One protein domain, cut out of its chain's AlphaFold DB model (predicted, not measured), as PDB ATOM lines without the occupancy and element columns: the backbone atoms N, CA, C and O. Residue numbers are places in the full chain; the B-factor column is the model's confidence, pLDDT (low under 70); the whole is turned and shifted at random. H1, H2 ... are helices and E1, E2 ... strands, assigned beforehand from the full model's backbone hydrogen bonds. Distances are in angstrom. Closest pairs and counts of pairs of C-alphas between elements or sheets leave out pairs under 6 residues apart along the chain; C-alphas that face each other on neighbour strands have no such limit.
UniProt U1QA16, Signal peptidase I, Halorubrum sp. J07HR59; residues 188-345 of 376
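What this domain is: This is residues 188 to 345 of the 376 residues of the protein "Signal peptidase I" of Halorubrum sp. J07HR59 (UniProt U1QA16). With little regular structure, this is a strongly twisted antiparallel sheet, order E1 E5 E2 E3 E4, in a body mostly of loops; residues 339 to 345 stick out. Of 158 printed residues, 58 are in four named helices and five strands, class mixed, in the order E1 H1 E2 E3 H2 E4 H3 E5 H4. It is compact, radius of gyration of the C-alphas 15.6 A, spanning 47 by 36 by 26 A.

How they stand to each other: Start at edge strand E1, residues 204 to 208: N 206 is 2.9 A from O 327 of E5, residues 321 to 329. Find N 325 2.8 A from O 243 of E2, residues 243 to 246. E2 and E3, residues 255 to 263, form a hairpin, N 244 to O 257 2.9 A. E3 bends by 78 degrees at residue 260; N 260 is 2.9 A from O 297 of E4, residues 295 to 299. E1, H1, residues 226 to 232, and E2 make a split strand-helix-strand unit, two strands of one sheet joined through a helix, with E5 between them in the sheet and a right-handed crossover. H1 is on the sheet; its closest C-alphas to E3, Gln 226 and His 260, are 4.5 A apart. H3, residues 307 to 310, lies over E4, height over the sheet 8.9 A. H2, residues 275 to 278, is not on it. H4, residues 333 to 343, only grazes it. H1 and H4 have every O i to N i+4 pair within hydrogen-bond range; H2 and H3 are too short for one.

Where its parts are: Find C-alpha 204 at (123.239, 204.406, 200.463), where E1 begins. E3 runs 19.0 A, E5 21.2 A, and H4 15.4 A to C-alpha 343 at (137.418, 206.168, 188.465).

The domain as a whole: The printed part has no cut; its farthest C-alphas, Ala 271 and Phe 345, are 49.4 A apart. The links E1 to H1, E3 to H2 and H2 to E4 are long. Look for pLDDT under 70 at residues 341 to 345.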
ATOM      1  N   VAL A 188     128.075 203.118 203.189       92.50
ATOM      2  CA  VAL A 188     128.330 202.120 202.132       92.50
ATOM      3  C   VAL A 188     127.187 202.104 201.113       92.50
ATOM      4  O   VAL A 188     126.073 202.505 201.429       92.50
ATOM      5  N   ALA A 189     127.456 201.671 199.878       93.69
ATOM      6  CA  ALA A 189     126.436 201.529 198.836       93.69
ATOM      7  C   ALA A 189     126.106 200.049 198.600       93.69
ATOM      8  O   ALA A 189     127.012 199.215 198.550       93.69
ATOM      9  N   VAL A 190     124.822 199.734 198.435       93.31
ATOM     10  CA  VAL A 190     124.330 198.360 198.246       93.31
ATOM     11  C   VAL A 190     124.576 197.903 196.808       93.31
ATOM     12  O   VAL A 190     124.194 198.590 195.860       93.31
ATOM     13  N   GLN A 191     125.209 196.741 196.634       90.75
ATOM     14  CA  GLN A 191     125.642 196.236 195.319       90.75
ATOM     15  C   GLN A 191     124.816 195.040 194.804       90.75
ATOM     16  O   GLN A 191     124.787 194.796 193.593       90.75
ATOM     17  N   SER A 192     124.123 194.331 195.700       91.88
ATOM     18  CA  SER A 192     123.369 193.093 195.456       91.88
ATOM     19  C   SER A 192     121.963 193.155 196.060       91.88
ATOM     20  O   SER A 192     121.744 193.830 197.061       91.88
ATOM     21  N   GLY A 193     121.025 192.399 195.484       94.69
ATOM     22  CA  GLY A 193     119.636 192.299 195.953       94.69
ATOM     23  C   GLY A 193     119.396 191.311 197.102       94.69
ATOM     24  O   GLY A 193     118.262 190.899 197.328       94.69
ATOM     25  N   SER A 194     120.436 190.891 197.838       95.31
ATOM     26  CA  SER A 194     120.306 189.896 198.920       95.31
ATOM     27  C   SER A 194     119.504 190.394 200.130       95.31
ATOM     28  O   SER A 194     119.111 189.591 200.971       95.31
ATOM     29  N   MET A 195     119.222 191.698 200.210       97.00
ATOM     30  CA  MET A 195     118.452 192.343 201.284       97.00
ATOM     31  C   MET A 195     117.113 192.948 200.817       97.00
ATOM     32  O   MET A 195     116.451 193.668 201.569       97.00
ATOM     33  N   GLU A 196     116.694 192.651 199.589       96.06
ATOM     34  CA  GLU A 196     115.396 193.075 199.059       96.06
ATOM     35  C   GLU A 196     114.236 192.358 199.791       96.06
ATOM     36  O   GLU A 196     114.416 191.251 200.302       96.06
ATOM     37  N   PRO A 197     113.039 192.968 199.898       94.69
ATOM     38  CA  PRO A 197     112.678 194.328 199.480       94.69
ATOM     39  C   PRO A 197     113.048 195.408 200.518       94.69
ATOM     40  O   PRO A 197     112.737 196.584 200.342       94.69
ATOM     41  N   ASN A 198     113.675 195.032 201.636       94.38
ATOM     42  CA  ASN A 198     113.913 195.945 202.759       94.38
ATOM     43  C   ASN A 198     115.005 196.982 202.442       94.38
ATOM     44  O   ASN A 198     114.984 198.097 202.979       94.38
ATOM     45  N   MET A 199     115.926 196.620 201.549       94.75
ATOM     46  CA  MET A 199     117.052 197.415 201.077       94.75
ATOM     47  C   MET A 199     117.440 196.973 199.657       94.75
ATOM     48  O   MET A 199     117.580 195.780 199.395       94.75
ATOM     49  N   GLU A 200     117.593 197.930 198.747       94.75
ATOM     50  CA  GLU A 200     117.667 197.724 197.294       94.75
ATOM     51  C   GLU A 200     119.052 198.077 196.733       94.75
ATOM     52  O   GLU A 200     119.822 198.852 197.315       94.75
ATOM     53  N   LYS A 201     119.383 197.536 195.554       94.50
ATOM     54  CA  LYS A 201     120.642 197.855 194.868       94.50
ATOM     55  C   LYS A 201     120.742 199.352 194.535       94.50
ATOM     56  O   LYS A 201     119.896 199.918 193.846       94.50
ATOM     57  N   GLY A 202     121.843 199.968 194.963       92.75
ATOM     58  CA  GLY A 202     122.102 201.397 194.800       92.75
ATOM     59  C   GLY A 202     121.542 202.285 195.912       92.75
ATOM     60  O   GLY A 202     121.658 203.507 195.812       92.75
ATOM     61  N   ASP A 203     121.010 201.719 196.995       95.94
ATOM     62  CA  ASP A 203     120.798 202.461 198.241       95.94
ATOM     63  C   ASP A 203     122.133 202.881 198.873       95.94
ATOM     64  O   ASP A 203     123.136 202.163 198.776       95.94
ATOM     65  N   LEU A 204     122.149 204.034 199.553       95.31
ATOM     66  CA  LEU A 204     123.239 204.406 200.463       95.31
ATOM     67  C   LEU A 204     122.827 204.080 201.901       95.31
ATOM     68  O   LEU A 204     121.809 204.575 202.380       95.31
ATOM     69  N   VAL A 205     123.624 203.277 202.593       96.31
ATOM     70  CA  VAL A 205     123.366 202.822 203.964       96.31
ATOM     71  C   VAL A 205     124.316 203.530 204.910       96.31
ATOM     72  O   VAL A 205     125.525 203.552 204.668       96.31
ATOM     73  N   VAL A 206     123.780 204.087 205.994       96.06
ATOM     74  CA  VAL A 206     124.573 204.707 207.059       96.06
ATOM     75  C   VAL A 206     124.830 203.687 208.163       96.06
ATOM     76  O   VAL A 206     123.901 203.026 208.646       96.06
ATOM     77  N   LEU A 207     126.102 203.555 208.537       97.06
ATOM     78  CA  LEU A 207     126.592 202.589 209.514       97.06
ATOM     79  C   LEU A 207     126.952 203.275 210.834       97.06
ATOM     80  O   LEU A 207     127.350 204.441 210.856       97.06
ATOM     81  N   THR A 208     126.887 202.515 211.923       97.31
ATOM     82  CA  THR A 208     127.630 202.810 213.151       97.31
ATOM     83  C   THR A 208     128.582 201.673 213.489       97.31
ATOM     84  O   THR A 208     128.393 200.543 213.053       97.31
ATOM     85  N   GLU A 209     129.552 201.956 214.341       96.75
ATOM     86  CA  GLU A 209     130.272 200.980 215.157       96.75
ATOM     87  C   GLU A 209     129.283 200.032 215.883       96.75
ATOM     88  O   GLU A 209     128.155 200.454 216.199       96.75
ATOM     89  N   PRO A 210     129.673 198.774 216.164       94.69
ATOM     90  CA  PRO A 210     129.050 197.951 217.204       94.69
ATOM     91  C   PRO A 210     128.985 198.707 218.549       94.69
ATOM     92  O   PRO A 210     129.727 199.665 218.771       94.69
ATOM     93  N   GLY A 211     128.030 198.374 219.418       93.88
ATOM     94  CA  GLY A 211     127.726 199.115 220.659       93.88
ATOM     95  C   GLY A 211     127.103 200.509 220.453       93.88
ATOM     96  O   GLY A 211     126.177 200.917 221.160       93.88
ATOM     97  N   ARG A 212     127.568 201.269 219.460       93.38
ATOM     98  CA  ARG A 212     127.220 202.679 219.265       93.38
ATOM     99  C   ARG A 212     125.803 202.854 218.728       93.38
ATOM    100  O   ARG A 212     125.464 202.357 217.657       93.38
ATOM    101  N   LEU A 213     124.984 203.609 219.463       91.62
ATOM    102  CA  LEU A 213     123.536 203.742 219.236       91.62
ATOM    103  C   LEU A 213     122.789 202.389 219.262       91.62
ATOM    104  O   LEU A 213     121.753 202.237 218.613       91.62
ATOM    105  N   ALA A 214     123.306 201.397 219.997       93.81
ATOM    106  CA  ALA A 214     122.584 200.157 220.253       93.81
ATOM    107  C   ALA A 214     121.345 200.401 221.145       93.81
ATOM    108  O   ALA A 214     121.380 201.260 222.031       93.81
ATOM    109  N   PRO A 215     120.237 199.668 220.931       93.94
ATOM    110  CA  PRO A 215     119.113 199.659 221.861       93.94
ATOM    111  C   PRO A 215     119.482 198.897 223.143       93.94
ATOM    112  O   PRO A 215     120.321 198.004 223.118       93.94
ATOM    113  N   GLY A 216     118.772 199.151 224.245       93.94
ATOM    114  CA  GLY A 216     118.934 198.398 225.504       93.94
ATOM    115  C   GLY A 216     118.464 196.932 225.464       93.94
ATOM    116  O   GLY A 216     118.352 196.308 226.512       93.94
ATOM    117  N   SER A 217     118.148 196.406 224.278       94.38
ATOM    118  CA  SER A 217     117.827 194.999 224.001       94.38
ATOM    119  C   SER A 217     118.921 194.311 223.173       94.38
ATOM    120  O   SER A 217     118.641 193.339 222.474       94.38
ATOM    121  N   ALA A 218     120.116 194.895 223.133       96.38
ATOM    122  CA  ALA A 218     121.270 194.342 222.448       96.38
ATOM    123  C   ALA A 218     122.127 193.478 223.380       96.38
ATOM    124  O   ALA A 218     122.023 193.582 224.602       96.38
ATOM    125  N   ASP A 219     122.964 192.643 222.774       95.88
ATOM    126  CA  ASP A 219     124.079 191.966 223.433       95.88
ATOM    127  C   ASP A 219     125.231 192.941 223.766       95.88
ATOM    128  O   ASP A 219     125.159 194.143 223.482       95.88
ATOM    129  N   ASP A 220     126.311 192.423 224.360       94.06
ATOM    130  CA  ASP A 220     127.493 193.212 224.736       94.06
ATOM    131  C   ASP A 220     128.196 193.866 223.523       94.06
ATOM    132  O   ASP A 220     128.818 194.921 223.665       94.06
ATOM    133  N   ALA A 221     128.019 193.313 222.316       94.12
ATOM    134  CA  ALA A 221     128.483 193.891 221.052       94.12
ATOM    135  C   ALA A 221     127.545 194.986 220.497       94.12
ATOM    136  O   ALA A 221     127.812 195.591 219.453       94.12
ATOM    137  N   GLY A 222     126.408 195.263 221.141       95.88
ATOM    138  CA  GLY A 222     125.396 196.197 220.643       95.88
ATOM    139  C   GLY A 222     124.628 195.704 219.411       95.88
ATOM    140  O   GLY A 222     124.048 196.517 218.671       95.88
ATOM    141  N   ILE A 223     124.629 194.394 219.181       97.75
ATOM    142  CA  ILE A 223     123.910 193.687 218.124       97.75
ATOM    143  C   ILE A 223     122.607 193.116 218.708       97.75
ATOM    144  O   ILE A 223     122.477 192.861 219.900       97.75
ATOM    145  N   VAL A 224     121.576 192.979 217.871       98.00
ATOM    146  CA  VAL A 224     120.282 192.409 218.267       98.00
ATOM    147  C   VAL A 224     119.968 191.264 217.319       98.00
ATOM    148  O   VAL A 224     119.946 191.463 216.104       98.00
ATOM    149  N   THR A 225     119.714 190.072 217.850       97.88
ATOM    150  CA  THR A 225     119.298 188.911 217.048       97.88
ATOM    151  C   THR A 225     117.859 189.077 216.545       97.88
ATOM    152  O   THR A 225     117.115 189.939 217.027       97.88
ATOM    153  N   GLN A 226     117.425 188.275 215.567       97.12
ATOM    154  CA  GLN A 226     116.052 188.360 215.054       97.12
ATOM    155  C   GLN A 226     115.030 188.045 216.158       97.12
ATOM    156  O   GLN A 226     114.024 188.745 216.268       97.12
ATOM    157  N   GLU A 227     115.301 187.031 216.983       94.81
ATOM    158  CA  GLU A 227     114.426 186.621 218.084       94.81
ATOM    159  C   GLU A 227     114.344 187.689 219.182       94.81
ATOM    160  O   GLU A 227     113.248 188.146 219.512       94.81
ATOM    161  N   VAL A 228     115.489 188.168 219.685       96.88
ATOM    162  CA  VAL A 228     115.522 189.221 220.717       96.88
ATOM    163  C   VAL A 228     114.888 190.510 220.187       96.88
ATOM    164  O   VAL A 228     114.129 191.164 220.900       96.88
ATOM    165  N   GLY A 229     115.106 190.842 218.911       97.25
ATOM    166  CA  GLY A 229     114.444 191.970 218.261       97.25
ATOM    167  C   GLY A 229     112.926 191.796 218.150       97.25
ATOM    168  O   GLY A 229     112.184 192.756 218.350       97.25
ATOM    169  N   ALA A 230     112.442 190.580 217.891       97.12
ATOM    170  CA  ALA A 230     111.011 190.296 217.832       97.12
ATOM    171  C   ALA A 230     110.359 190.400 219.221       97.12
ATOM    172  O   ALA A 230     109.294 191.007 219.341       97.12
ATOM    173  N   ALA A 231     111.019 189.884 220.263       96.88
ATOM    174  CA  ALA A 231     110.553 189.950 221.646       96.88
ATOM    175  C   ALA A 231     110.588 191.379 222.227       96.88
ATOM    176  O   ALA A 231     109.638 191.803 222.885       96.88
ATOM    177  N   ALA A 232     111.652 192.143 221.958       96.75
ATOM    178  CA  ALA A 232     111.825 193.516 222.445       96.75
ATOM    179  C   ALA A 232     111.163 194.591 221.556       96.75
ATOM    180  O   ALA A 232     111.198 195.777 221.884       96.75
ATOM    181  N   GLY A 233     110.594 194.207 220.408       96.81
ATOM    182  CA  GLY A 233     110.020 195.131 219.423       96.81
ATOM    183  C   GLY A 233     111.046 195.917 218.589       96.81
ATOM    184  O   GLY A 233     110.650 196.777 217.799       96.81
ATOM    185  N   TYR A 234     112.345 195.632 218.722       96.38
ATOM    186  CA  TYR A 234     113.398 196.261 217.925       96.38
ATOM    187  C   TYR A 234     113.403 195.752 216.476       96.38
ATOM    188  O   TYR A 234     113.490 194.551 216.208       96.38
ATOM    189  N   ARG A 235     113.366 196.690 215.523       96.25
ATOM    190  CA  ARG A 235     113.382 196.419 214.082       96.25
ATOM    191  C   ARG A 235     114.430 197.273 213.375       96.25
ATOM    192  O   ARG A 235     114.512 198.474 213.622       96.25
ATOM    193  N   SER A 236     115.152 196.667 212.436       95.88
ATOM    194  CA  SER A 236     116.020 197.357 211.479       95.88
ATOM    195  C   SER A 236     115.593 197.011 210.051       95.88
ATOM    196  O   SER A 236     115.420 195.838 209.704       95.88
ATOM    197  N   PHE A 237     115.375 198.041 209.226       96.12
ATOM    198  CA  PHE A 237     114.814 197.932 207.869       96.12
ATOM    199  C   PHE A 237     113.498 197.131 207.841       96.12
ATOM    200  O   PHE A 237     113.378 196.104 207.181       96.12
ATOM    201  N   GLY A 238     112.517 197.567 208.639       94.69
ATOM    202  CA  GLY A 238     111.170 196.981 208.706       94.69
ATOM    203  C   GLY A 238     111.054 195.659 209.477       94.69
ATOM    204  O   GLY A 238     110.019 195.420 210.101       94.69
ATOM    205  N   ASN A 239     112.103 194.835 209.511       97.00
ATOM    206  CA  ASN A 239     112.096 193.504 210.129       97.00
ATOM    207  C   ASN A 239     112.877 193.434 211.457       97.00
ATOM    208  O   ASN A 239     113.712 194.303 211.713       97.00
ATOM    209  N   PRO A 240     112.608 192.437 212.327       97.75
ATOM    210  CA  PRO A 240     113.294 192.288 213.612       97.75
ATOM    211  C   PRO A 240     114.808 192.073 213.496       97.75
ATOM    212  O   PRO A 240     115.290 191.562 212.485       97.75
ATOM    213  N   GLY A 241     115.541 192.426 214.552       97.50
ATOM    214  CA  GLY A 241     116.993 192.226 214.643       97.50
ATOM    215  C   GLY A 241     117.826 193.235 213.844       97.50
ATOM    216  O   GLY A 241     117.313 194.013 213.033       97.50
ATOM    217  N   SER A 242     119.131 193.236 214.105       98.19
ATOM    218  CA  SER A 242     120.118 194.105 213.463       98.19
ATOM    219  C   SER A 242     120.482 193.616 212.062       98.19
ATOM    220  O   SER A 242     120.624 192.419 211.810       98.19
ATOM    221  N   VAL A 243     120.716 194.572 211.165       98.25
ATOM    222  CA  VAL A 243     121.440 194.354 209.907       98.25
ATOM    223  C   VAL A 243     122.873 194.830 210.116       98.25
ATOM    224  O   VAL A 243     123.090 195.929 210.628       98.25
ATOM    225  N   VAL A 244     123.841 193.998 209.753       98.00
ATOM    226  CA  VAL A 244     125.271 194.199 210.010       98.00
ATOM    227  C   VAL A 244     126.069 194.094 208.717       98.00
ATOM    228  O   VAL A 244     125.706 193.337 207.818       98.00
ATOM    229  N   VAL A 245     127.155 194.857 208.635       97.19
ATOM    230  CA  VAL A 245     128.198 194.729 207.615       97.19
ATOM    231  C   VAL A 245     129.366 193.976 208.234       97.19
ATOM    232  O   VAL A 245     129.795 194.328 209.334       97.19
ATOM    233  N   TYR A 246     129.876 192.954 207.551       96.44
ATOM    234  CA  TYR A 246     131.016 192.170 208.022       96.44
ATOM    235  C   TYR A 246     131.964 191.745 206.896       96.44
ATOM    236  O   TYR A 246     131.553 191.558 205.746       96.44
ATOM    237  N   ASP A 247     133.231 191.539 207.259       95.50
ATOM    238  CA  ASP A 247     134.284 191.028 206.376       95.50
ATOM    239  C   ASP A 247     134.604 189.565 206.719       95.50
ATOM    240  O   ASP A 247     135.305 189.263 207.684       95.50
ATOM    241  N   ALA A 248     134.066 188.628 205.932       90.75
ATOM    242  CA  ALA A 248     134.283 187.197 206.141       90.75
ATOM    243  C   ALA A 248     135.682 186.733 205.674       90.75
ATOM    244  O   ALA A 248     136.198 187.215 204.658       90.75
ATOM    245  N   PRO A 249     136.296 185.743 206.353       88.81
ATOM    246  CA  PRO A 249     137.558 185.159 205.913       88.81
ATOM    247  C   PRO A 249     137.389 184.399 204.589       88.81
ATOM    248  O   PRO A 249     136.435 183.647 204.401       88.81
ATOM    249  N   GLY A 250     138.354 184.577 203.686       82.25
ATOM    250  CA  GLY A 250     138.346 184.027 202.323       82.25
ATOM    251  C   GLY A 250     138.637 185.085 201.255       82.25
ATOM    252  O   GLY A 250     139.238 184.769 200.234       82.25
ATOM    253  N   GLY A 251     138.312 186.349 201.548       75.94
ATOM    254  CA  GLY A 251     138.516 187.485 200.649       75.94
ATOM    255  C   GLY A 251     137.315 187.719 199.730       75.94
ATOM    256  O   GLY A 251     136.831 186.813 199.060       75.94
ATOM    257  N   GLY A 252     136.834 188.960 199.700       84.69
ATOM    258  CA  GLY A 252     135.649 189.368 198.951       84.69
ATOM    259  C   GLY A 252     135.241 190.801 199.307       84.69
ATOM    260  O   GLY A 252     135.944 191.460 200.074       84.69
ATOM    261  N   PRO A 253     134.130 191.312 198.752       88.88
ATOM    262  CA  PRO A 253     133.523 192.550 199.228       88.88
ATOM    263  C   PRO A 253     132.859 192.346 200.607       88.88
ATOM    264  O   PRO A 253     132.363 191.246 200.875       88.88
ATOM    265  N   PRO A 254     132.760 193.397 201.447       93.50
ATOM    266  CA  PRO A 254     132.013 193.334 202.701       93.50
ATOM    267  C   PRO A 254     130.561 192.907 202.460       93.50
ATOM    268  O   PRO A 254     129.894 193.424 201.555       93.50
ATOM    269  N   THR A 255     130.062 191.978 203.271       95.69
ATOM    270  CA  THR A 255     128.694 191.447 203.160       95.69
ATOM    271  C   THR A 255     127.768 192.167 204.135       95.69
ATOM    272  O   THR A 255     128.154 192.409 205.274       95.69
ATOM    273  N   ILE A 256     126.554 192.524 203.697       97.00
ATOM    274  CA  ILE A 256     125.558 193.236 204.512       97.00
ATOM    275  C   ILE A 256     124.281 192.407 204.665       97.00
ATOM    276  O   ILE A 256     123.479 192.343 203.739       97.00
ATOM    277  N   HIS A 257     124.090 191.777 205.825       97.94
ATOM    278  CA  HIS A 257     123.016 190.807 206.079       97.94
ATOM    279  C   HIS A 257     122.419 190.950 207.492       97.94
ATOM    280  O   HIS A 257     122.941 191.678 208.338       97.94
ATOM    281  N   ARG A 258     121.289 190.283 207.756       98.25
ATOM    282  CA  ARG A 258     120.597 190.293 209.053       98.25
ATOM    283  C   ARG A 258     121.179 189.251 210.006       98.25
ATOM    284  O   ARG A 258     121.458 188.123 209.596       98.25
ATOM    285  N   VAL A 259     121.303 189.610 211.283       98.31
ATOM    286  CA  VAL A 259     121.621 188.671 212.369       98.31
ATOM    287  C   VAL A 259     120.350 187.940 212.787       98.31
ATOM    288  O   VAL A 259     119.378 188.566 213.211       98.31
ATOM    289  N   HIS A 260     120.355 186.613 212.683       97.69
ATOM    290  CA  HIS A 260     119.229 185.779 213.094       97.69
ATOM    291  C   HIS A 260     119.379 185.265 214.520       97.69
ATOM    292  O   HIS A 260     118.473 185.479 215.320       97.69
ATOM    293  N   LEU A 261     120.526 184.660 214.833       96.81
ATOM    294  CA  LEU A 261     120.866 184.114 216.149       96.81
ATOM    295  C   LEU A 261     122.291 184.525 216.535       96.81
ATOM    296  O   LEU A 261     123.132 184.738 215.659       96.81
ATOM    297  N   ALA A 262     122.537 184.609 217.839       97.06
ATOM    298  CA  ALA A 262     123.866 184.475 218.421       97.06
ATOM    299  C   ALA A 262     124.075 182.991 218.764       97.06
ATOM    300  O   ALA A 262     123.092 182.281 218.977       97.06
ATOM    301  N   VAL A 263     125.323 182.537 218.745       97.06
ATOM    302  CA  VAL A 263     125.715 181.126 218.846       97.06
ATOM    303  C   VAL A 263     126.997 181.024 219.672       97.06
ATOM    304  O   VAL A 263     127.912 181.821 219.454       97.06
ATOM    305  N   GLU A 264     127.072 180.053 220.583       97.38
ATOM    306  CA  GLU A 264     128.240 179.803 221.456       97.38
ATOM    307  C   GLU A 264     129.221 178.772 220.854       97.38
ATOM    308  O   GLU A 264     128.836 177.934 220.031       97.38
ATOM    309  N   ASP A 265     130.498 178.800 221.256       97.75
ATOM    310  CA  ASP A 265     131.494 177.795 220.849       97.75
ATOM    311  C   ASP A 265     131.049 176.356 221.181       97.75
ATOM    312  O   ASP A 265     130.592 176.045 222.281       97.75
ATOM    313  N   GLY A 266     131.171 175.455 220.206       97.38
ATOM    314  CA  GLY A 266     130.691 174.077 220.308       97.38
ATOM    315  C   GLY A 266     129.170 173.887 220.204       97.38
ATOM    316  O   GLY A 266     128.716 172.741 220.278       97.38
ATOM    317  N   GLU A 267     128.360 174.933 219.994       97.50
ATOM    318  CA  GLU A 267     126.899 174.785 219.896       97.50
ATOM    319  C   GLU A 267     126.466 174.060 218.604       97.50
ATOM    320  O   GLU A 267     126.905 174.368 217.489       97.50
ATOM    321  N   ASN A 268     125.509 173.136 218.735       97.06
ATOM    322  CA  ASN A 268     124.719 172.620 217.616       97.06
ATOM    323  C   ASN A 268     123.628 173.633 217.211       97.06
ATOM    324  O   ASN A 268     122.434 173.398 217.407       97.06
ATOM    325  N   TRP A 269     124.042 174.743 216.602       95.56
ATOM    326  CA  TRP A 269     123.147 175.809 216.133       95.56
ATOM    327  C   TRP A 269     122.126 175.353 215.076       95.56
ATOM    328  O   TRP A 269     121.124 176.021 214.831       95.56
ATOM    329  N   VAL A 270     122.341 174.197 214.437       96.19
ATOM    330  CA  VAL A 270     121.364 173.587 213.518       96.19
ATOM    331  C   VAL A 270     120.118 173.081 214.266       96.19
ATOM    332  O   VAL A 270     119.062 172.944 213.651       96.19
ATOM    333  N   ALA A 271     120.201 172.848 215.581       94.81
ATOM    334  CA  ALA A 271     119.050 172.494 216.415       94.81
ATOM    335  C   ALA A 271     118.206 173.708 216.863       94.81
ATOM    336  O   ALA A 271     117.034 173.529 217.193       94.81
ATOM    337  N   THR A 272     118.783 174.915 216.881       93.38
ATOM    338  CA  THR A 272     118.137 176.169 217.321       93.38
ATOM    339  C   THR A 272     117.693 177.058 216.151       93.38
ATOM    340  O   THR A 272     116.707 177.788 216.264       93.38
ATOM    341  N   ALA A 273     118.366 176.984 215.000       95.25
ATOM    342  CA  ALA A 273     118.061 177.780 213.811       95.25
ATOM    343  C   ALA A 273     116.812 177.318 213.027       95.25
ATOM    344  O   ALA A 273     116.392 176.164 213.099       95.25
ATOM    345  N   ASN A 274     116.222 178.216 212.219       94.69
ATOM    346  CA  ASN A 274     115.008 177.908 211.448       94.69
ATOM    347  C   ASN A 274     115.296 176.808 210.393       94.69
ATOM    348  O   ASN A 274     116.093 177.048 209.474       94.69
ATOM    349  N   PRO A 275     114.622 175.637 210.453       93.69
ATOM    350  CA  PRO A 275     114.859 174.521 209.535       93.69
ATOM    351  C   PRO A 275     114.601 174.857 208.057       93.69
ATOM    352  O   PRO A 275     115.239 174.256 207.185       93.69
ATOM    353  N   GLU A 276     113.735 175.831 207.756       94.12
ATOM    354  CA  GLU A 276     113.460 176.302 206.390       94.12
ATOM    355  C   GLU A 276     114.734 176.826 205.711       94.12
ATOM    356  O   GLU A 276     115.049 176.455 204.578       94.12
ATOM    357  N   PHE A 277     115.521 177.631 206.431       95.25
ATOM    358  CA  PHE A 277     116.744 178.259 205.920       95.25
ATOM    359  C   PHE A 277     117.982 177.350 206.025       95.25
ATOM    360  O   PHE A 277     119.031 177.674 205.462       95.25
ATOM    361  N   ILE A 278     117.867 176.207 206.710       94.19
ATOM    362  CA  ILE A 278     118.863 175.123 206.715       94.19
ATOM    363  C   ILE A 278     118.630 174.180 205.517       94.19
ATOM    364  O   ILE A 278     119.578 173.736 204.851       94.19
ATOM    365  N   GLY A 279     117.362 173.899 205.204       90.44
ATOM    366  CA  GLY A 279     116.956 172.963 204.156       90.44
ATOM    367  C   GLY A 279     117.128 171.499 204.568       90.44
ATOM    368  O   GLY A 279     117.705 170.725 203.808       90.44
ATOM    369  N   GLY A 280     116.685 171.139 205.779       86.75
ATOM    370  CA  GLY A 280     116.599 169.744 206.249       86.75
ATOM    371  C   GLY A 280     117.927 169.029 206.551       86.75
ATOM    372  O   GLY A 280     117.932 167.815 206.729       86.75
ATOM    373  N   ARG A 281     119.050 169.754 206.594       89.75
ATOM    374  CA  ARG A 281     120.375 169.219 206.957       89.75
ATOM    375  C   ARG A 281     120.550 169.090 208.474       89.75
ATOM    376  O   ARG A 281     120.049 169.925 209.219       89.75
ATOM    377  N   THR A 282     121.308 168.082 208.911       94.00
ATOM    378  CA  THR A 282     121.797 167.938 210.296       94.00
ATOM    379  C   THR A 282     123.142 168.643 210.477       94.00
ATOM    380  O   THR A 282     123.816 168.948 209.492       94.00
ATOM    381  N   CYS A 283     123.559 168.856 211.728       95.19
ATOM    382  CA  CYS A 283     124.836 169.484 212.077       95.19
ATOM    383  C   CYS A 283     126.030 168.842 211.345       95.19
ATOM    384  O   CYS A 283     126.779 169.534 210.665       95.19
ATOM    385  N   ASP A 284     126.107 167.509 211.339       94.50
ATOM    386  CA  ASP A 284     127.181 166.716 210.708       94.50
ATOM    387  C   ASP A 284     127.290 166.921 209.183       94.50
ATOM    388  O   ASP A 284     128.302 166.593 208.565       94.50
ATOM    389  N   SER A 285     126.234 167.458 208.562       92.31
ATOM    390  CA  SER A 285     126.143 167.743 207.124       92.31
ATOM    391  C   SER A 285     126.311 169.231 206.771       92.31
ATOM    392  O   SER A 285     126.164 169.616 205.605       92.31
ATOM    393  N   VAL A 286     126.621 170.084 207.755       92.19
ATOM    394  CA  VAL A 286     126.822 171.529 207.582       92.19
ATOM    395  C   VAL A 286     128.229 171.919 208.029       92.19
ATOM    396  O   VAL A 286     128.671 171.618 209.133       92.19
ATOM    397  N   ARG A 287     128.953 172.643 207.168       90.75
ATOM    398  CA  ARG A 287     130.282 173.165 207.512       90.75
ATOM    399  C   ARG A 287     130.166 174.154 208.672       90.75
ATOM    400  O   ARG A 287     129.329 175.051 208.624       90.75
ATOM    401  N   ASN A 288     131.070 174.043 209.644       91.25
ATOM    402  CA  ASN A 288     131.068 174.854 210.867       91.25
ATOM    403  C   ASN A 288     129.846 174.588 211.776       91.25
ATOM    404  O   ASN A 288     129.376 175.500 212.455       91.25
ATOM    405  N   CYS A 289     129.321 173.357 211.769       94.94
ATOM    406  CA  CYS A 289     128.495 172.818 212.847       94.94
ATOM    407  C   CYS A 289     129.189 171.557 213.426       94.94
ATOM    408  O   CYS A 289     129.591 170.701 212.635       94.94
ATOM    409  N   PRO A 290     129.365 171.423 214.757       96.75
ATOM    410  CA  PRO A 290     129.097 172.435 215.783       96.75
ATOM    411  C   PRO A 290     129.869 173.740 215.544       96.75
ATOM    412  O   PRO A 290     130.805 173.775 214.737       96.75
ATOM    413  N   ALA A 291     129.432 174.828 216.174       97.38
ATOM    414  CA  ALA A 291     130.065 176.131 216.008       97.38
ATOM    415  C   ALA A 291     131.560 176.057 216.387       97.38
ATOM    416  O   ALA A 291     131.881 175.521 217.443       97.38
ATOM    417  N   PRO A 292     132.486 176.572 215.555       96.00
ATOM    418  CA  PRO A 292     133.925 176.522 215.833       96.00
ATOM    419  C   PRO A 292     134.431 177.723 216.657       96.00
ATOM    420  O   PRO A 292     135.641 177.977 216.674       96.00
ATOM    421  N   HIS A 293     133.504 178.546 217.158       97.00
ATOM    422  CA  HIS A 293     133.680 179.691 218.052       97.00
ATOM    423  C   HIS A 293     132.342 180.428 218.228       97.00
ATOM    424  O   HIS A 293     131.460 180.322 217.369       97.00
ATOM    425  N   ASP A 294     132.270 181.293 219.241       97.62
ATOM    426  CA  ASP A 294     131.180 182.257 219.427       97.62
ATOM    427  C   ASP A 294     130.974 183.162 218.197       97.62
ATOM    428  O   ASP A 294     131.934 183.553 217.507       97.62
ATOM    429  N   GLY A 295     129.727 183.541 217.923       97.25
ATOM    430  CA  GLY A 295     129.405 184.504 216.872       97.25
ATOM    431  C   GLY A 295     127.938 184.513 216.459       97.25
ATOM    432  O   GLY A 295     127.044 184.193 217.235       97.25
ATOM    433  N   TYR A 296     127.697 184.908 215.212       97.94
ATOM    434  CA  TYR A 296     126.372 185.191 214.679       97.94
ATOM    435  C   TYR A 296     126.031 184.343 213.457       97.94
ATOM    436  O   TYR A 296     126.804 184.249 212.495       97.94
ATOM    437  N   LEU A 297     124.813 183.803 213.471       97.38
ATOM    438  CA  LEU A 297     124.176 183.183 212.318       97.38
ATOM    439  C   LEU A 297     123.496 184.273 211.482       97.38
ATOM    440  O   LEU A 297     122.623 184.997 211.979       97.38
ATOM    441  N   THR A 298     123.883 184.397 210.214       97.94
ATOM    442  CA  THR A 298     123.514 185.534 209.357       97.94
ATOM    443  C   THR A 298     122.780 185.095 208.093       97.94
ATOM    444  O   THR A 298     122.893 183.952 207.636       97.94
ATOM    445  N   LYS A 299     121.958 185.994 207.544       97.62
ATOM    446  CA  LYS A 299     121.169 185.740 206.336       97.62
ATOM    447  C   LYS A 299     120.840 187.046 205.617       97.62
ATOM    448  O   LYS A 299     120.421 188.015 206.250       97.62
ATOM    449  N   GLY A 300     120.934 187.065 204.292       97.75
ATOM    450  CA  GLY A 300     120.271 188.096 203.493       97.75
ATOM    451  C   GLY A 300     118.750 187.944 203.549       97.75
ATOM    452  O   GLY A 300     118.245 186.824 203.457       97.75
ATOM    453  N   ASP A 301     118.000 189.038 203.685       97.38
ATOM    454  CA  ASP A 301     116.532 188.997 203.758       97.38
ATOM    455  C   ASP A 301     115.917 188.243 202.559       97.38
ATOM    456  O   ASP A 301     115.039 187.402 202.761       97.38
ATOM    457  N   ASN A 302     116.479 188.429 201.358       97.19
ATOM    458  CA  ASN A 302     116.077 187.779 200.102       97.19
ATOM    459  C   ASN A 302     116.766 186.415 199.847       97.19
ATOM    460  O   ASN A 302     116.461 185.726 198.875       97.19
ATOM    461  N   ASN A 303     117.720 185.993 200.689       96.81
ATOM    462  CA  ASN A 303     118.418 184.713 200.506       96.81
ATOM    463  C   ASN A 303     117.501 183.538 200.889       96.81
ATOM    464  O   ASN A 303     116.799 183.591 201.896       96.81
ATOM    465  N   ALA A 304     117.562 182.423 200.157       96.31
ATOM    466  CA  ALA A 304     116.776 181.223 200.480       96.31
ATOM    467  C   ALA A 304     117.291 180.442 201.711       96.31
ATOM    468  O   ALA A 304     116.598 179.571 202.230       96.31
ATOM    469  N   ARG A 305     118.529 180.703 202.151       96.94
ATOM    470  CA  ARG A 305     119.267 179.939 203.173       96.94
ATOM    471  C   ARG A 305     120.183 180.861 203.981       96.94
ATOM    472  O   ARG A 305     120.533 181.933 203.492       96.94
ATOM    473  N   TYR A 306     120.596 180.425 205.174       97.44
ATOM    474  CA  TYR A 306     121.635 181.109 205.963       97.44
ATOM    475  C   TYR A 306     122.972 181.186 205.212       97.44
ATOM    476  O   TYR A 306     123.269 180.357 204.343       97.44
ATOM    477  N   ASP A 307     123.816 182.144 205.581       96.25
ATOM    478  CA  ASP A 307     125.111 182.381 204.934       96.25
ATOM    479  C   ASP A 307     126.085 181.222 205.195       96.25
ATOM    480  O   ASP A 307     126.723 180.715 204.268       96.25
ATOM    481  N   GLN A 308     126.077 180.719 206.433       95.75
ATOM    482  CA  GLN A 308     126.799 179.537 206.925       95.75
ATOM    483  C   GLN A 308     126.381 178.258 206.189       95.75
ATOM    484  O   GLN A 308     127.186 177.368 205.916       95.75
ATOM    485  N   VAL A 309     125.107 178.200 205.806       95.56
ATOM    486  CA  VAL A 309     124.457 177.081 205.114       95.56
ATOM    487  C   VAL A 309     124.676 177.126 203.590       95.56
ATOM    488  O   VAL A 309     124.512 176.103 202.908       95.56
ATOM    489  N   SER A 310     125.050 178.300 203.071       93.25
ATOM    490  CA  SER A 310     125.268 178.599 201.647       93.25
ATOM    491  C   SER A 310     126.748 178.734 201.268       93.25
ATOM    492  O   SER A 310     127.065 178.757 200.083       93.25
ATOM    493  N   GLY A 311     127.652 178.818 202.250       91.69
ATOM    494  CA  GLY A 311     129.086 179.036 202.030       91.69
ATOM    495  C   GLY A 311     129.478 180.496 201.775       91.69
ATOM    496  O   GLY A 311     130.585 180.739 201.307       91.69
ATOM    497  N   ILE A 312     128.595 181.455 202.081       92.38
ATOM    498  CA  ILE A 312     128.858 182.903 201.951       92.38
ATOM    499  C   ILE A 312     129.822 183.373 203.052       92.38
ATOM    500  O   ILE A 312     130.701 184.194 202.808       92.38
ATOM    501  N   ALA A 313     129.671 182.830 204.261       93.75
ATOM    502  CA  ALA A 313     130.543 183.072 205.405       93.75
ATOM    503  C   ALA A 313     130.557 181.831 206.318       93.75
ATOM    504  O   ALA A 313     129.593 181.066 206.300       93.75
ATOM    505  N   PRO A 314     131.598 181.608 207.141       94.56
ATOM    506  CA  PRO A 314     131.475 180.773 208.337       94.56
ATOM    507  C   PRO A 314     130.631 181.498 209.410       94.56
ATOM    508  O   PRO A 314     129.998 182.516 209.122       94.56
ATOM    509  N   MET A 315     130.566 180.974 210.640       96.06
ATOM    510  CA  MET A 315     129.924 181.682 211.761       96.06
ATOM    511  C   MET A 315     130.533 183.088 211.884       96.06
ATOM    512  O   MET A 315     131.757 183.206 211.853       96.06
ATOM    513  N   VAL A 316     129.735 184.157 211.944       97.38
ATOM    514  CA  VAL A 316     130.281 185.527 211.860       97.38
ATOM    515  C   VAL A 316     130.748 185.980 213.238       97.38
ATOM    516  O   VAL A 316     129.930 186.187 214.127       97.38
ATOM    517  N   ARG A 317     132.060 186.150 213.435       96.88
ATOM    518  CA  ARG A 317     132.599 186.708 214.688       96.88
ATOM    519  C   ARG A 317     132.176 188.164 214.856       96.88
ATOM    520  O   ARG A 317     132.186 188.916 213.884       96.88
ATOM    521  N   GLU A 318     131.950 188.586 216.100       96.31
ATOM    522  CA  GLU A 318     131.833 190.004 216.474       96.31
ATOM    523  C   GLU A 318     132.977 190.838 215.870       96.31
ATOM    524  O   GLU A 318     132.740 191.846 215.211       96.31
ATOM    525  N   SER A 319     134.217 190.355 215.994       95.44
ATOM    526  CA  SER A 319     135.429 191.017 215.490       95.44
ATOM    527  C   SER A 319     135.528 191.148 213.964       95.44
ATOM    528  O   SER A 319     136.485 191.746 213.470       95.44
ATOM    529  N   TRP A 320     134.571 190.601 213.207       96.88
ATOM    530  CA  TRP A 320     134.442 190.809 211.760       96.88
ATOM    531  C   TRP A 320     133.331 191.798 211.393       96.88
ATOM    532  O   TRP A 320     133.253 192.194 210.231       96.88
ATOM    533  N   VAL A 321     132.475 192.197 212.342       97.38
ATOM    534  CA  VAL A 321     131.396 193.164 212.113       97.38
ATOM    535  C   VAL A 321     131.987 194.570 212.044       97.38
ATOM    536  O   VAL A 321     132.299 195.197 213.053       97.38
ATOM    537  N   THR A 322     132.120 195.091 210.826       95.81
ATOM    538  CA  THR A 322     132.662 196.431 210.562       95.81
ATOM    539  C   THR A 322     131.639 197.547 210.772       95.81
ATOM    540  O   THR A 322     132.020 198.715 210.849       95.81
ATOM    541  N   GLY A 323     130.351 197.215 210.917       96.75
ATOM    542  CA  GLY A 323     129.351 198.150 211.425       96.75
ATOM    543  C   GLY A 323     127.913 197.631 211.424       96.75
ATOM    544  O   GLY A 323     127.558 196.702 210.702       96.75
ATOM    545  N   VAL A 324     127.055 198.276 212.211       97.94
ATOM    546  CA  VAL A 324     125.606 198.044 212.258       97.94
ATOM    547  C   VAL A 324     124.905 199.060 211.358       97.94
ATOM    548  O   VAL A 324     125.093 200.270 211.499       97.94
ATOM    549  N   ALA A 325     124.072 198.588 210.434       97.38
ATOM    550  CA  ALA A 325     123.298 199.439 209.540       97.38
ATOM    551  C   ALA A 325     122.108 200.073 210.283       97.38
ATOM    552  O   ALA A 325     121.296 199.370 210.894       97.38
ATOM    553  N   ARG A 326     122.002 201.410 210.235       95.50
ATOM    554  CA  ARG A 326     120.996 202.175 210.998       95.50
ATOM    555  C   ARG A 326     119.873 202.755 210.139       95.50
ATOM    556  O   ARG A 326     118.726 202.733 210.570       95.50
ATOM    557  N   PHE A 327     120.174 203.259 208.940       94.19
ATOM    558  CA  PHE A 327     119.161 203.717 207.979       94.19
ATOM    559  C   PHE A 327     119.675 203.686 206.533       94.19
ATOM    560  O   PHE A 327     120.886 203.668 206.302       94.19
ATOM    561  N   ARG A 328     118.745 203.692 205.565       94.75
ATOM    562  CA  ARG A 328     119.032 203.808 204.126       94.75
ATOM    563  C   ARG A 328     118.527 205.127 203.551       94.75
ATOM    564  O   ARG A 328     117.500 205.642 203.984       94.75
ATOM    565  N   ILE A 329     119.231 205.627 202.543       95.81
ATOM    566  CA  ILE A 329     118.813 206.719 201.668       95.81
ATOM    567  C   ILE A 329     118.648 206.116 200.263       95.81
ATOM    568  O   ILE A 329     119.663 205.761 199.648       95.81
ATOM    569  N   PRO A 330     117.405 205.960 199.764       94.00
ATOM    570  CA  PRO A 330     117.153 205.321 198.480       94.00
ATOM    571  C   PRO A 330     117.886 205.975 197.311       94.00
ATOM    572  O   PRO A 330     118.017 207.200 197.260       94.00
ATOM    573  N   TYR A 331     118.367 205.149 196.382       91.19
ATOM    574  CA  TYR A 331     119.081 205.526 195.148       91.19
ATOM    575  C   TYR A 331     120.394 206.324 195.302       91.19
ATOM    576  O   TYR A 331     121.166 206.412 194.346       91.19
ATOM    577  N   LEU A 332     120.700 206.904 196.468       93.12
ATOM    578  CA  LEU A 332     121.868 207.777 196.651       93.12
ATOM    579  C   LEU A 332     123.205 207.019 196.521       93.12
ATOM    580  O   LEU A 332     124.230 207.604 196.162       93.12
ATOM    581  N   GLY A 333     123.194 205.704 196.748       88.56
ATOM    582  CA  GLY A 333     124.343 204.824 196.550       88.56
ATOM    583  C   GLY A 333     124.787 204.759 195.089       88.56
ATOM    584  O   GLY A 333     125.986 204.622 194.843       88.56
ATOM    585  N   TRP A 334     123.885 204.970 194.119       87.62
ATOM    586  CA  TRP A 334     124.252 205.061 192.702       87.62
ATOM    587  C   TRP A 334     125.287 206.156 192.429       87.62
ATOM    588  O   TRP A 334     126.180 205.924 191.621       87.62
ATOM    589  N   ILE A 335     125.264 207.297 193.135       86.69
ATOM    590  CA  ILE A 335     126.297 208.339 192.967       86.69
ATOM    591  C   ILE A 335     127.682 207.783 193.324       86.69
ATOM    592  O   ILE A 335     128.639 207.966 192.573       86.69
ATOM    593  N   ARG A 336     127.788 207.039 194.436       83.31
ATOM    594  CA  ARG A 336     129.035 206.366 194.826       83.31
ATOM    595  C   ARG A 336     129.444 205.317 193.790       83.31
ATOM    596  O   ARG A 336     130.605 205.295 193.398       83.31
ATOM    597  N   LEU A 337     128.509 204.481 193.333       80.69
ATOM    598  CA  LEU A 337     128.785 203.426 192.350       80.69
ATOM    599  C   LEU A 337     129.245 204.000 190.999       80.69
ATOM    600  O   LEU A 337     130.223 203.510 190.442       80.69
ATOM    601  N   PHE A 338     128.618 205.075 190.507       78.12
ATOM    602  CA  PHE A 338     129.038 205.758 189.280       78.12
ATOM    603  C   PHE A 338     130.411 206.421 189.422       78.12
ATOM    604  O   PHE A 338     131.230 206.281 188.519       78.12
ATOM    605  N   VAL A 339     130.706 207.093 190.543       75.62
ATOM    606  CA  VAL A 339     132.028 207.712 190.762       75.62
ATOM    607  C   VAL A 339     133.127 206.652 190.900       75.62
ATOM    608  O   VAL A 339     134.181 206.789 190.281       75.62
ATOM    609  N   SER A 340     132.889 205.571 191.651       71.38
ATOM    610  CA  SER A 340     133.845 204.459 191.774       71.38
ATOM    611  C   SER A 340     134.044 203.709 190.451       71.38
ATOM    612  O   SER A 340     135.178 203.383 190.111       71.38
ATOM    613  N   GLY A 341     132.974 203.486 189.680       62.03
ATOM    614  CA  GLY A 341     133.052 202.883 188.349       62.03
ATOM    615  C   GLY A 341     133.802 203.768 187.352       62.03
ATOM    616  O   GLY A 341     134.724 203.300 186.695       62.03
ATOM    617  N   ALA A 342     133.480 205.063 187.285       59.50
ATOM    618  CA  ALA A 342     134.163 206.015 186.408       59.50
ATOM    619  C   ALA A 342     135.657 206.155 186.746       59.50
ATOM    620  O   ALA A 342     136.484 206.226 185.838       59.50
ATOM    621  N   ALA A 343     136.022 206.130 188.033       56.34
ATOM    622  CA  ALA A 343     137.418 206.168 188.465       56.34
ATOM    623  C   ALA A 343     138.241 204.968 187.958       56.34
ATOM    624  O   ALA A 343     139.430 205.132 187.698       56.34
ATOM    625  N   ALA A 344     137.622 203.798 187.751       56.97
ATOM    626  CA  ALA A 344     138.284 202.624 187.175       56.97
ATOM    627  C   ALA A 344     138.576 202.752 185.662       56.97
ATOM    628  O   ALA A 344     139.379 201.985 185.135       56.97
ATOM    629  N   PHE A 345     137.963 203.722 184.971       52.19
ATOM    630  CA  PHE A 345     138.199 204.010 183.549       52.19
ATOM    631  C   PHE A 345     139.083 205.246 183.304       52.19
ATOM    632  O   PHE A 345     139.408 205.549 182.153       52.19
TER     633      PHE A 345